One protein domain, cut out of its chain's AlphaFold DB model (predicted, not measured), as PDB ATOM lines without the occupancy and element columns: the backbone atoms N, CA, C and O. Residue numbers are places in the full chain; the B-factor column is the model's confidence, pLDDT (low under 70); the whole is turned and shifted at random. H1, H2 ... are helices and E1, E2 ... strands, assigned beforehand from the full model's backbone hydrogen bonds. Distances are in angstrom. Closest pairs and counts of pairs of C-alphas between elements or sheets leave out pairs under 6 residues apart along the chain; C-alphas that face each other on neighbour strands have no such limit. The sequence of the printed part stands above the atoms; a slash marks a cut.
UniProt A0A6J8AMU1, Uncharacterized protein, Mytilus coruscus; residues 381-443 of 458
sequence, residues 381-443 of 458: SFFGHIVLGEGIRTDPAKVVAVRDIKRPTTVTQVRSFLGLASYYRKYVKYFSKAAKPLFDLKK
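What this domain is: This is residues 381 to 443 of the 458 residues of an uncharacterized protein of Mytilus coruscus (UniProt A0A6J8AMU1). A two-stranded hairpin, E1 and E2, makes one end of an elongated, open chain path, and the long helix H2, with the short helix H4 packed along it, makes the other end. From the hairpin H1 leads away, H2 runs back toward the hairpin's end of the domain, and the short H3 and H4 turn away again, in a loose zigzag. The printed part has 63 residues, with two named strands and four named helices in the order E1, E2, H1, H2, H3, H4; the sheet is E1 - E2, antiparallel, and the class is mixed, helices and strands. The whole is only just loose, close to compact, with a radius of gyration of the C-alphas of 13.2 A, and the C-alphas span 42 by 22 by 16 A.

How they stand to each other: Residues 381 to 382 pair antiparallel with residues 385 to 386, which belong to the strand E1, residues 385 to 388. E1 and E2, residues 391 to 394, form a hairpin of antiparallel neighbours at 151 degrees; N 386 and O 393 are 2.8 A apart and N 388 and O 391 are 2.9 A apart, within hydrogen-bond range. H1, residues 396 to 403, follows E2 after a tight link of one residue and touches no helix. H2, residues 411 to 423, is apart from H1, but only just, with the closest C-alphas 8.1 A apart. H3, residues 431 to 434, is likewise only just apart from H2, at 8.1 A. H4, residues 436 to 441, and H3 meet only through their link. H4 touches H2, the closest C-alphas being those of Val 414 and Leu 438, 6.9 A apart. These two run opposite ways at a shallow tilt of 27 degrees. In H1, H2 and H4 every O i to N i+4 pair is within hydrogen-bond range; H3 is too short for such a pair, and its one O i to N i+3 pair is within range.

Where its parts are: E1 begins at C-alpha 385, (-35.655, 37.507, 7.248), and is 9.6 A long from first to last C-alpha; E2 is 10.3 A long. H1 measures 10.2 A and H2 18.7 A, from C-alpha 411 at (-22.207, 26.919, -14.706) to C-alpha 423. H3 measures 5.1 A and H4 8.7 A, ending at C-alpha 441, (-22.494, 20.097, -12.047).

The domain as a whole: The two C-alphas farthest apart are those of Gly 389 and Lys 443, at 42.6 A. The printed part has no cut and no long link. The mean pLDDT of the printed part is 70.1, and residues 381 to 401, 426 to 427 and 442 to 443 are under 70.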
ATOM      1  N   SER A 381     -39.066  43.100   8.552       48.25
ATOM      2  CA  SER A 381     -38.063  42.586   7.623       48.25
ATOM      3  C   SER A 381     -36.676  43.063   8.067       48.25
ATOM      4  O   SER A 381     -36.365  44.251   7.976       48.25
ATOM      5  N   PHE A 382     -35.832  42.148   8.525       49.19
ATOM      6  CA  PHE A 382     -34.471  42.418   8.973       49.19
ATOM      7  C   PHE A 382     -33.502  41.473   8.249       49.19
ATOM      8  O   PHE A 382     -33.642  40.253   8.304       49.19
ATOM      9  N   PHE A 383     -32.555  42.030   7.487       55.78
ATOM     10  CA  PHE A 383     -31.588  41.281   6.659       55.78
ATOM     11  C   PHE A 383     -32.189  40.223   5.702       55.78
ATOM     12  O   PHE A 383     -31.518  39.279   5.306       55.78
ATOM     13  N   GLY A 384     -33.435  40.384   5.238       50.25
ATOM     14  CA  GLY A 384     -34.089  39.399   4.357       50.25
ATOM     15  C   GLY A 384     -34.729  38.216   5.080       50.25
ATOM     16  O   GLY A 384     -35.157  37.256   4.436       50.25
ATOM     17  N   HIS A 385     -34.803  38.311   6.399       55.81
ATOM     18  CA  HIS A 385     -35.655  37.507   7.248       55.81
ATOM     19  C   HIS A 385     -36.786  38.380   7.778       55.81
ATOM     20  O   HIS A 385     -36.660  39.600   7.839       55.81
ATOM     21  N   ILE A 386     -37.888  37.754   8.147       57.97
ATOM     22  CA  ILE A 386     -38.962  38.389   8.891       57.97
ATOM     23  C   ILE A 386     -38.847  37.908  10.330       57.97
ATOM     24  O   ILE A 386     -38.870  36.702  10.589       57.97
ATOM     25  N   VAL A 387     -38.686  38.858  11.245       49.69
ATOM     26  CA  VAL A 387     -38.655  38.615  12.686       49.69
ATOM     27  C   VAL A 387     -40.069  38.831  13.224       49.69
ATOM     28  O   VAL A 387     -40.640  39.906  13.039       49.69
ATOM     29  N   LEU A 388     -40.629  37.797  13.850       49.62
ATOM     30  CA  LEU A 388     -41.893  37.830  14.588       49.62
ATOM     31  C   LEU A 388     -41.637  37.546  16.071       49.62
ATOM     32  O   LEU A 388     -40.589  36.999  16.417       49.62
ATOM     33  N   GLY A 389     -42.626  37.829  16.925       37.41
ATOM     34  CA  GLY A 389     -42.592  37.459  18.348       37.41
ATOM     35  C   GLY A 389     -42.391  35.954  18.596       37.41
ATOM     36  O   GLY A 389     -41.827  35.574  19.613       37.41
ATOM     37  N   GLU A 390     -42.763  35.106  17.631       41.28
ATOM     38  CA  GLU A 390     -42.651  33.639  17.701       41.28
ATOM     39  C   GLU A 390     -41.393  33.071  17.006       41.28
ATOM     40  O   GLU A 390     -41.146  31.866  17.057       41.28
ATOM     41  N   GLY A 391     -40.576  33.904  16.341       48.34
ATOM     42  CA  GLY A 391     -39.318  33.461  15.727       48.34
ATOM     43  C   GLY A 391     -38.922  34.158  14.421       48.34
ATOM     44  O   GLY A 391     -39.517  35.138  13.982       48.34
ATOM     45  N   ILE A 392     -37.870  33.634  13.780       54.66
ATOM     46  CA  ILE A 392     -37.273  34.194  12.557       54.66
ATOM     47  C   ILE A 392     -37.655  33.324  11.356       54.66
ATOM     48  O   ILE A 392     -37.171  32.194  11.234       54.66
ATOM     49  N   ARG A 393     -38.449  33.863  10.425       61.75
ATOM     50  CA  ARG A 393     -38.779  33.213   9.144       61.75
ATOM     51  C   ARG A 393     -38.049  33.871   7.973       61.75
ATOM     52  O   ARG A 393     -37.563  34.993   8.059       61.75
ATOM     53  N   THR A 394     -37.923  33.168   6.856       62.16
ATOM     54  CA  THR A 394     -37.425  33.751   5.600       62.16
ATOM     55  C   THR A 394     -38.478  34.657   4.973       62.16
ATOM     56  O   THR A 394     -39.651  34.294   4.969       62.16
ATOM     57  N   ASP A 395     -38.064  35.793   4.407       62.12
ATOM     58  CA  ASP A 395     -38.972  36.700   3.697       62.12
ATOM     59  C   ASP A 395     -39.689  35.966   2.535       62.12
ATOM     60  O   ASP A 395     -39.016  35.501   1.600       62.12
ATOM     61  N   PRO A 396     -41.034  35.845   2.555       63.69
ATOM     62  CA  PRO A 396     -41.798  35.145   1.530       63.69
ATOM     63  C   PRO A 396     -41.613  35.772   0.145       63.69
ATOM     64  O   PRO A 396     -41.637  35.047  -0.848       63.69
ATOM     65  N   ALA A 397     -41.323  37.075   0.043       61.25
ATOM     66  CA  ALA A 397     -41.008  37.705  -1.237       61.25
ATOM     67  C   ALA A 397     -39.709  37.146  -1.846       61.25
ATOM     68  O   ALA A 397     -39.613  36.974  -3.064       61.25
ATOM     69  N   LYS A 398     -38.720  36.803  -1.009       66.12
ATOM     70  CA  LYS A 398     -37.475  36.168  -1.459       66.12
ATOM     71  C   LYS A 398     -37.664  34.683  -1.766       66.12
ATOM     72  O   LYS A 398     -37.042  34.185  -2.702       66.12
ATOM     73  N   VAL A 399     -38.552  33.993  -1.047       68.69
ATOM     74  CA  VAL A 399     -38.925  32.597  -1.346       68.69
ATOM     75  C   VAL A 399     -39.634  32.497  -2.699       68.69
ATOM     76  O   VAL A 399     -39.272  31.648  -3.513       68.69
ATOM     77  N   VAL A 400     -40.579  33.399  -2.986       68.81
ATOM     78  CA  VAL A 400     -41.259  33.482  -4.291       68.81
ATOM     79  C   VAL A 400     -40.254  33.747  -5.414       68.81
ATOM     80  O   VAL A 400     -40.278  33.058  -6.428       68.81
ATOM     81  N   ALA A 401     -39.299  34.659  -5.211       67.75
ATOM     82  CA  ALA A 401     -38.254  34.931  -6.200       67.75
ATOM     83  C   ALA A 401     -37.346  33.715  -6.484       67.75
ATOM     84  O   ALA A 401     -36.900  33.537  -7.617       67.75
ATOM     85  N   VAL A 402     -37.076  32.871  -5.481       71.94
ATOM     86  CA  VAL A 402     -36.327  31.612  -5.658       71.94
ATOM     87  C   VAL A 402     -37.176  30.554  -6.364       71.94
ATOM     88  O   VAL A 402     -36.655  29.839  -7.218       71.94
ATOM     89  N   ARG A 403     -38.474  30.466  -6.047       72.88
ATOM     90  CA  ARG A 403     -39.418  29.546  -6.704       72.88
ATOM     91  C   ARG A 403     -39.565  29.856  -8.192       72.88
ATOM     92  O   ARG A 403     -39.586  28.940  -9.008       72.88
ATOM     93  N   ASP A 404     -39.636  31.137  -8.530       77.38
ATOM     94  CA  ASP A 404     -39.894  31.604  -9.891       77.38
ATOM     95  C   ASP A 404     -38.590  31.777 -10.705       77.38
ATOM     96  O   ASP A 404     -38.610  32.241 -11.850       77.38
ATOM     97  N   ILE A 405     -37.433  31.403 -10.138       76.31
ATOM     98  CA  ILE A 405     -36.147  31.496 -10.827       76.31
ATOM     99  C   ILE A 405     -36.115  30.521 -12.012       76.31
ATOM    100  O   ILE A 405     -36.466  29.344 -11.907       76.31
ATOM    101  N   LYS A 406     -35.670  31.004 -13.175       78.44
ATOM    102  CA  LYS A 406     -35.535  30.150 -14.362       78.44
ATOM    103  C   LYS A 406     -34.479  29.074 -14.117       78.44
ATOM    104  O   LYS A 406     -33.440  29.340 -13.512       78.44
ATOM    105  N   ARG A 407     -34.730  27.868 -14.638       80.44
ATOM    106  CA  ARG A 407     -33.803  26.735 -14.528       80.44
ATOM    107  C   ARG A 407     -32.421  27.139 -15.075       80.44
ATOM    108  O   ARG A 407     -32.352  27.545 -16.235       80.44
ATOM    109  N   PRO A 408     -31.342  27.033 -14.277       82.69
ATOM    110  CA  PRO A 408     -30.018  27.449 -14.714       82.69
ATOM    111  C   PRO A 408     -29.525  26.534 -15.838       82.69
ATOM    112  O   PRO A 408     -29.568  25.309 -15.716       82.69
ATOM    113  N   THR A 409     -29.053  27.139 -16.925       80.69
ATOM    114  CA  THR A 409     -28.502  26.438 -18.095       80.69
ATOM    115  C   THR A 409     -26.979  26.519 -18.158       80.69
ATOM    116  O   THR A 409     -26.358  25.748 -18.883       80.69
ATOM    117  N   THR A 410     -26.356  27.411 -17.379       80.19
ATOM    118  CA  THR A 410     -24.900  27.635 -17.381       80.19
ATOM    119  C   THR A 410     -24.267  27.431 -16.003       80.19
ATOM    120  O   THR A 410     -24.910  27.623 -14.971       80.19
ATOM    121  N   VAL A 411     -22.966  27.104 -15.963       76.12
ATOM    122  CA  VAL A 411     -22.207  26.919 -14.706       76.12
ATOM    123  C   VAL A 411     -22.249  28.175 -13.828       76.12
ATOM    124  O   VAL A 411     -22.382  28.076 -12.608       76.12
ATOM    125  N   THR A 412     -22.174  29.364 -14.429       78.00
ATOM    126  CA  THR A 412     -22.248  30.643 -13.707       78.00
ATOM    127  C   THR A 412     -23.606  30.823 -13.030       78.00
ATOM    128  O   THR A 412     -23.662  31.210 -11.863       78.00
ATOM    129  N   GLN A 413     -24.696  30.464 -13.715       79.38
ATOM    130  CA  GLN A 413     -26.041  30.493 -13.136       79.38
ATOM    131  C   GLN A 413     -26.202  29.447 -12.027       79.38
ATOM    132  O   GLN A 413     -26.769  29.761 -10.984       79.38
ATOM    133  N   VAL A 414     -25.643  28.240 -12.194       82.12
ATOM    134  CA  VAL A 414     -25.635  27.206 -11.142       82.12
ATOM    135  C   VAL A 414     -24.870  27.687  -9.902       82.12
ATOM    136  O   VAL A 414     -25.354  27.524  -8.784       82.12
ATOM    137  N   ARG A 415     -23.704  28.332 -10.068       80.06
ATOM    138  CA  ARG A 415     -22.921  28.905  -8.954       80.06
ATOM    139  C   ARG A 415     -23.667  30.034  -8.245       80.06
ATOM    140  O   ARG A 415     -23.691  30.052  -7.017       80.06
ATOM    141  N   SER A 416     -24.287  30.938  -9.003       80.38
ATOM    142  CA  SER A 416     -25.094  32.038  -8.460       80.38
ATOM    143  C   SER A 416     -26.299  31.516  -7.669       80.38
ATOM    144  O   SER A 416     -26.506  31.918  -6.523       80.38
ATOM    145  N   PHE A 417     -27.027  30.540  -8.224       84.06
ATOM    146  CA  PHE A 417     -28.156  29.896  -7.555       84.06
ATOM    147  C   PHE A 417     -27.736  29.162  -6.278       84.06
ATOM    148  O   PHE A 417     -28.368  29.334  -5.240       84.06
ATOM    149  N   LEU A 418     -26.649  28.383  -6.317       82.25
ATOM    150  CA  LEU A 418     -26.135  27.692  -5.132       82.25
ATOM    151  C   LEU A 418     -25.702  28.667  -4.033       82.25
ATOM    152  O   LEU A 418     -25.936  28.387  -2.859       82.25
ATOM    153  N   GLY A 419     -25.113  29.813  -4.394       81.75
ATOM    154  CA  GLY A 419     -24.781  30.875  -3.442       81.75
ATOM    155  C   GLY A 419     -26.023  31.433  -2.743       81.75
ATOM    156  O   GLY A 419     -26.064  31.499  -1.516       81.75
ATOM    157  N   LEU A 420     -27.066  31.743  -3.518       80.25
ATOM    158  CA  LEU A 420     -28.350  32.216  -2.997       80.25
ATOM    159  C   LEU A 420     -29.040  31.162  -2.117       80.25
ATOM    160  O   LEU A 420     -29.485  31.464  -1.015       80.25
ATOM    161  N   ALA A 421     -29.112  29.913  -2.577       79.06
ATOM    162  CA  ALA A 421     -29.774  28.829  -1.858       79.06
ATOM    163  C   ALA A 421     -29.025  28.446  -0.567       79.06
ATOM    164  O   ALA A 421     -29.648  28.107   0.438       79.06
ATOM    165  N   SER A 422     -27.692  28.573  -0.558       77.06
ATOM    166  CA  SER A 422     -26.862  28.349   0.629       77.06
ATOM    167  C   SER A 422     -27.159  29.348   1.751       77.06
ATOM    168  O   SER A 422     -27.055  28.981   2.921       77.06
ATOM    169  N   TYR A 423     -27.564  30.582   1.431       75.88
ATOM    170  CA  TYR A 423     -27.990  31.565   2.435       75.88
ATOM    171  C   TYR A 423     -29.198  31.059   3.247       75.88
ATOM    172  O   TYR A 423     -29.243  31.209   4.465       75.88
ATOM    173  N   TYR A 424     -30.122  30.339   2.601       71.88
ATOM    174  CA  TYR A 424     -31.319  29.772   3.232       71.88
ATOM    175  C   TYR A 424     -31.153  28.331   3.727       71.88
ATOM    176  O   TYR A 424     -32.124  27.721   4.177       71.88
ATOM    177  N   ARG A 425     -29.935  27.771   3.706       74.06
ATOM    178  CA  ARG A 425     -29.680  26.359   4.055       74.06
ATOM    179  C   ARG A 425     -30.194  25.955   5.441       74.06
ATOM    180  O   ARG A 425     -30.538  24.796   5.630       74.06
ATOM    181  N   LYS A 426     -30.257  26.895   6.399       65.75
ATOM    182  CA  LYS A 426     -30.748  26.657   7.771       65.75
ATOM    183  C   LYS A 426     -32.232  26.257   7.796       65.75
ATOM    184  O   LYS A 426     -32.645  25.537   8.694       65.75
ATOM    185  N   TYR A 427     -32.997  26.684   6.793       69.19
ATOM    186  CA  TYR A 427     -34.436  26.441   6.666       69.19
ATOM    187  C   TYR A 427     -34.762  25.260   5.738       69.19
ATOM    188  O   TYR A 427     -35.913  24.849   5.641       69.19
ATOM    189  N   VAL A 428     -33.757  24.694   5.059       70.69
ATOM    190  CA  VAL A 428     -33.925  23.587   4.109       70.69
ATOM    191  C   VAL A 428     -33.339  22.308   4.704       70.69
ATOM    192  O   VAL A 428     -32.121  22.107   4.738       70.69
ATOM    193  N   LYS A 429     -34.215  21.406   5.159       73.12
ATOM    194  CA  LYS A 429     -33.811  20.113   5.731       73.12
ATOM    195  C   LYS A 429     -33.009  19.313   4.699       73.12
ATOM    196  O   LYS A 429     -33.418  19.162   3.553       73.12
ATOM    197  N   TYR A 430     -31.848  18.803   5.111       80.62
ATOM    198  CA  TYR A 430     -30.919  18.055   4.253       80.62
ATOM    199  C   TYR A 430     -30.446  18.802   2.990       80.62
ATOM    200  O   TYR A 430     -30.168  18.157   1.974       80.62
ATOM    201  N   PHE A 431     -30.277  20.131   3.053       79.69
ATOM    202  CA  PHE A 431     -29.802  20.951   1.928       79.69
ATOM    203  C   PHE A 431     -28.605  20.341   1.184       79.69
ATOM    204  O   PHE A 431     -28.630  20.226  -0.036       79.69
ATOM    205  N   SER A 432     -27.586  19.863   1.904       75.31
ATOM    206  CA  SER A 432     -26.388  19.266   1.298       75.31
ATOM    207  C   SER A 432     -26.684  18.019   0.456       75.31
ATOM    208  O   SER A 432     -26.015  17.798  -0.548       75.31
ATOM    209  N   LYS A 433     -27.684  17.207   0.833       77.25
ATOM    210  CA  LYS A 433     -28.104  16.031   0.050       77.25
ATOM    211  C   LYS A 433     -28.899  16.459  -1.185       77.25
ATOM    212  O   LYS A 433     -28.637  15.955  -2.271       77.25
ATOM    213  N   ALA A 434     -29.813  17.417  -1.027       76.81
ATOM    214  CA  ALA A 434     -30.648  17.929  -2.114       76.81
ATOM    215  C   ALA A 434     -29.841  18.711  -3.169       76.81
ATOM    216  O   ALA A 434     -30.082  18.576  -4.365       76.81
ATOM    217  N   ALA A 435     -28.849  19.492  -2.741       81.62
ATOM    218  CA  ALA A 435     -28.003  20.302  -3.615       81.62
ATOM    219  C   ALA A 435     -26.819  19.523  -4.218       81.62
ATOM    220  O   ALA A 435     -26.133  20.052  -5.093       81.62
ATOM    221  N   LYS A 436     -26.569  18.274  -3.792       80.75
ATOM    222  CA  LYS A 436     -25.445  17.444  -4.265       80.75
ATOM    223  C   LYS A 436     -25.368  17.331  -5.799       80.75
ATOM    224  O   LYS A 436     -24.299  17.626  -6.329       80.75
ATOM    225  N   PRO A 437     -26.465  17.049  -6.534       82.00
ATOM    226  CA  PRO A 437     -26.419  16.990  -7.997       82.00
ATOM    227  C   PRO A 437     -25.991  18.319  -8.636       82.00
ATOM    228  O   PRO A 437     -25.287  18.331  -9.639       82.00
ATOM    229  N   LEU A 438     -26.367  19.453  -8.036       80.44
ATOM    230  CA  LEU A 438     -25.978  20.786  -8.508       80.44
ATOM    231  C   LEU A 438     -24.512  21.111  -8.176       80.44
ATOM    232  O   LEU A 438     -23.830  21.762  -8.965       80.44
ATOM    233  N   PHE A 439     -24.003  20.641  -7.034       79.88
ATOM    234  CA  PHE A 439     -22.581  20.745  -6.697       79.88
ATOM    235  C   PHE A 439     -21.701  19.886  -7.612       79.88
ATOM    236  O   PHE A 439     -20.590  20.301  -7.940       79.88
ATOM    237  N   ASP A 440     -22.198  18.739  -8.073       78.88
ATOM    238  CA  ASP A 440     -21.488  17.885  -9.028       78.88
ATOM    239  C   ASP A 440     -21.442  18.524 -10.431       78.88
ATOM    240  O   ASP A 440     -20.415  18.453 -11.107       78.88
ATOM    241  N   LEU A 441     -22.485  19.271 -10.824       72.00
ATOM    242  CA  LEU A 441     -22.494  20.097 -12.047       72.00
ATOM    243  C   LEU A 441     -21.498  21.268 -12.008       72.00
ATOM    244  O   LEU A 441     -21.106  21.773 -13.054       72.00
ATOM    245  N   LYS A 442     -21.054  21.702 -10.822       68.12
ATOM    246  CA  LYS A 442     -19.987  22.710 -10.683       68.12
ATOM    247  C   LYS A 442     -18.605  22.142 -11.053       68.12
ATOM    248  O   LYS A 442     -17.706  22.932 -11.337       68.12
ATOM    249  N   LYS A 443     -18.433  20.812 -10.991       62.72
ATOM    250  CA  LYS A 443     -17.145  20.106 -11.122       62.72
ATOM    251  C   LYS A 443     -16.868  19.532 -12.518       62.72
ATOM    252  O   LYS A 443     -15.716  19.221 -12.791       62.72
TER     253      LYS A 443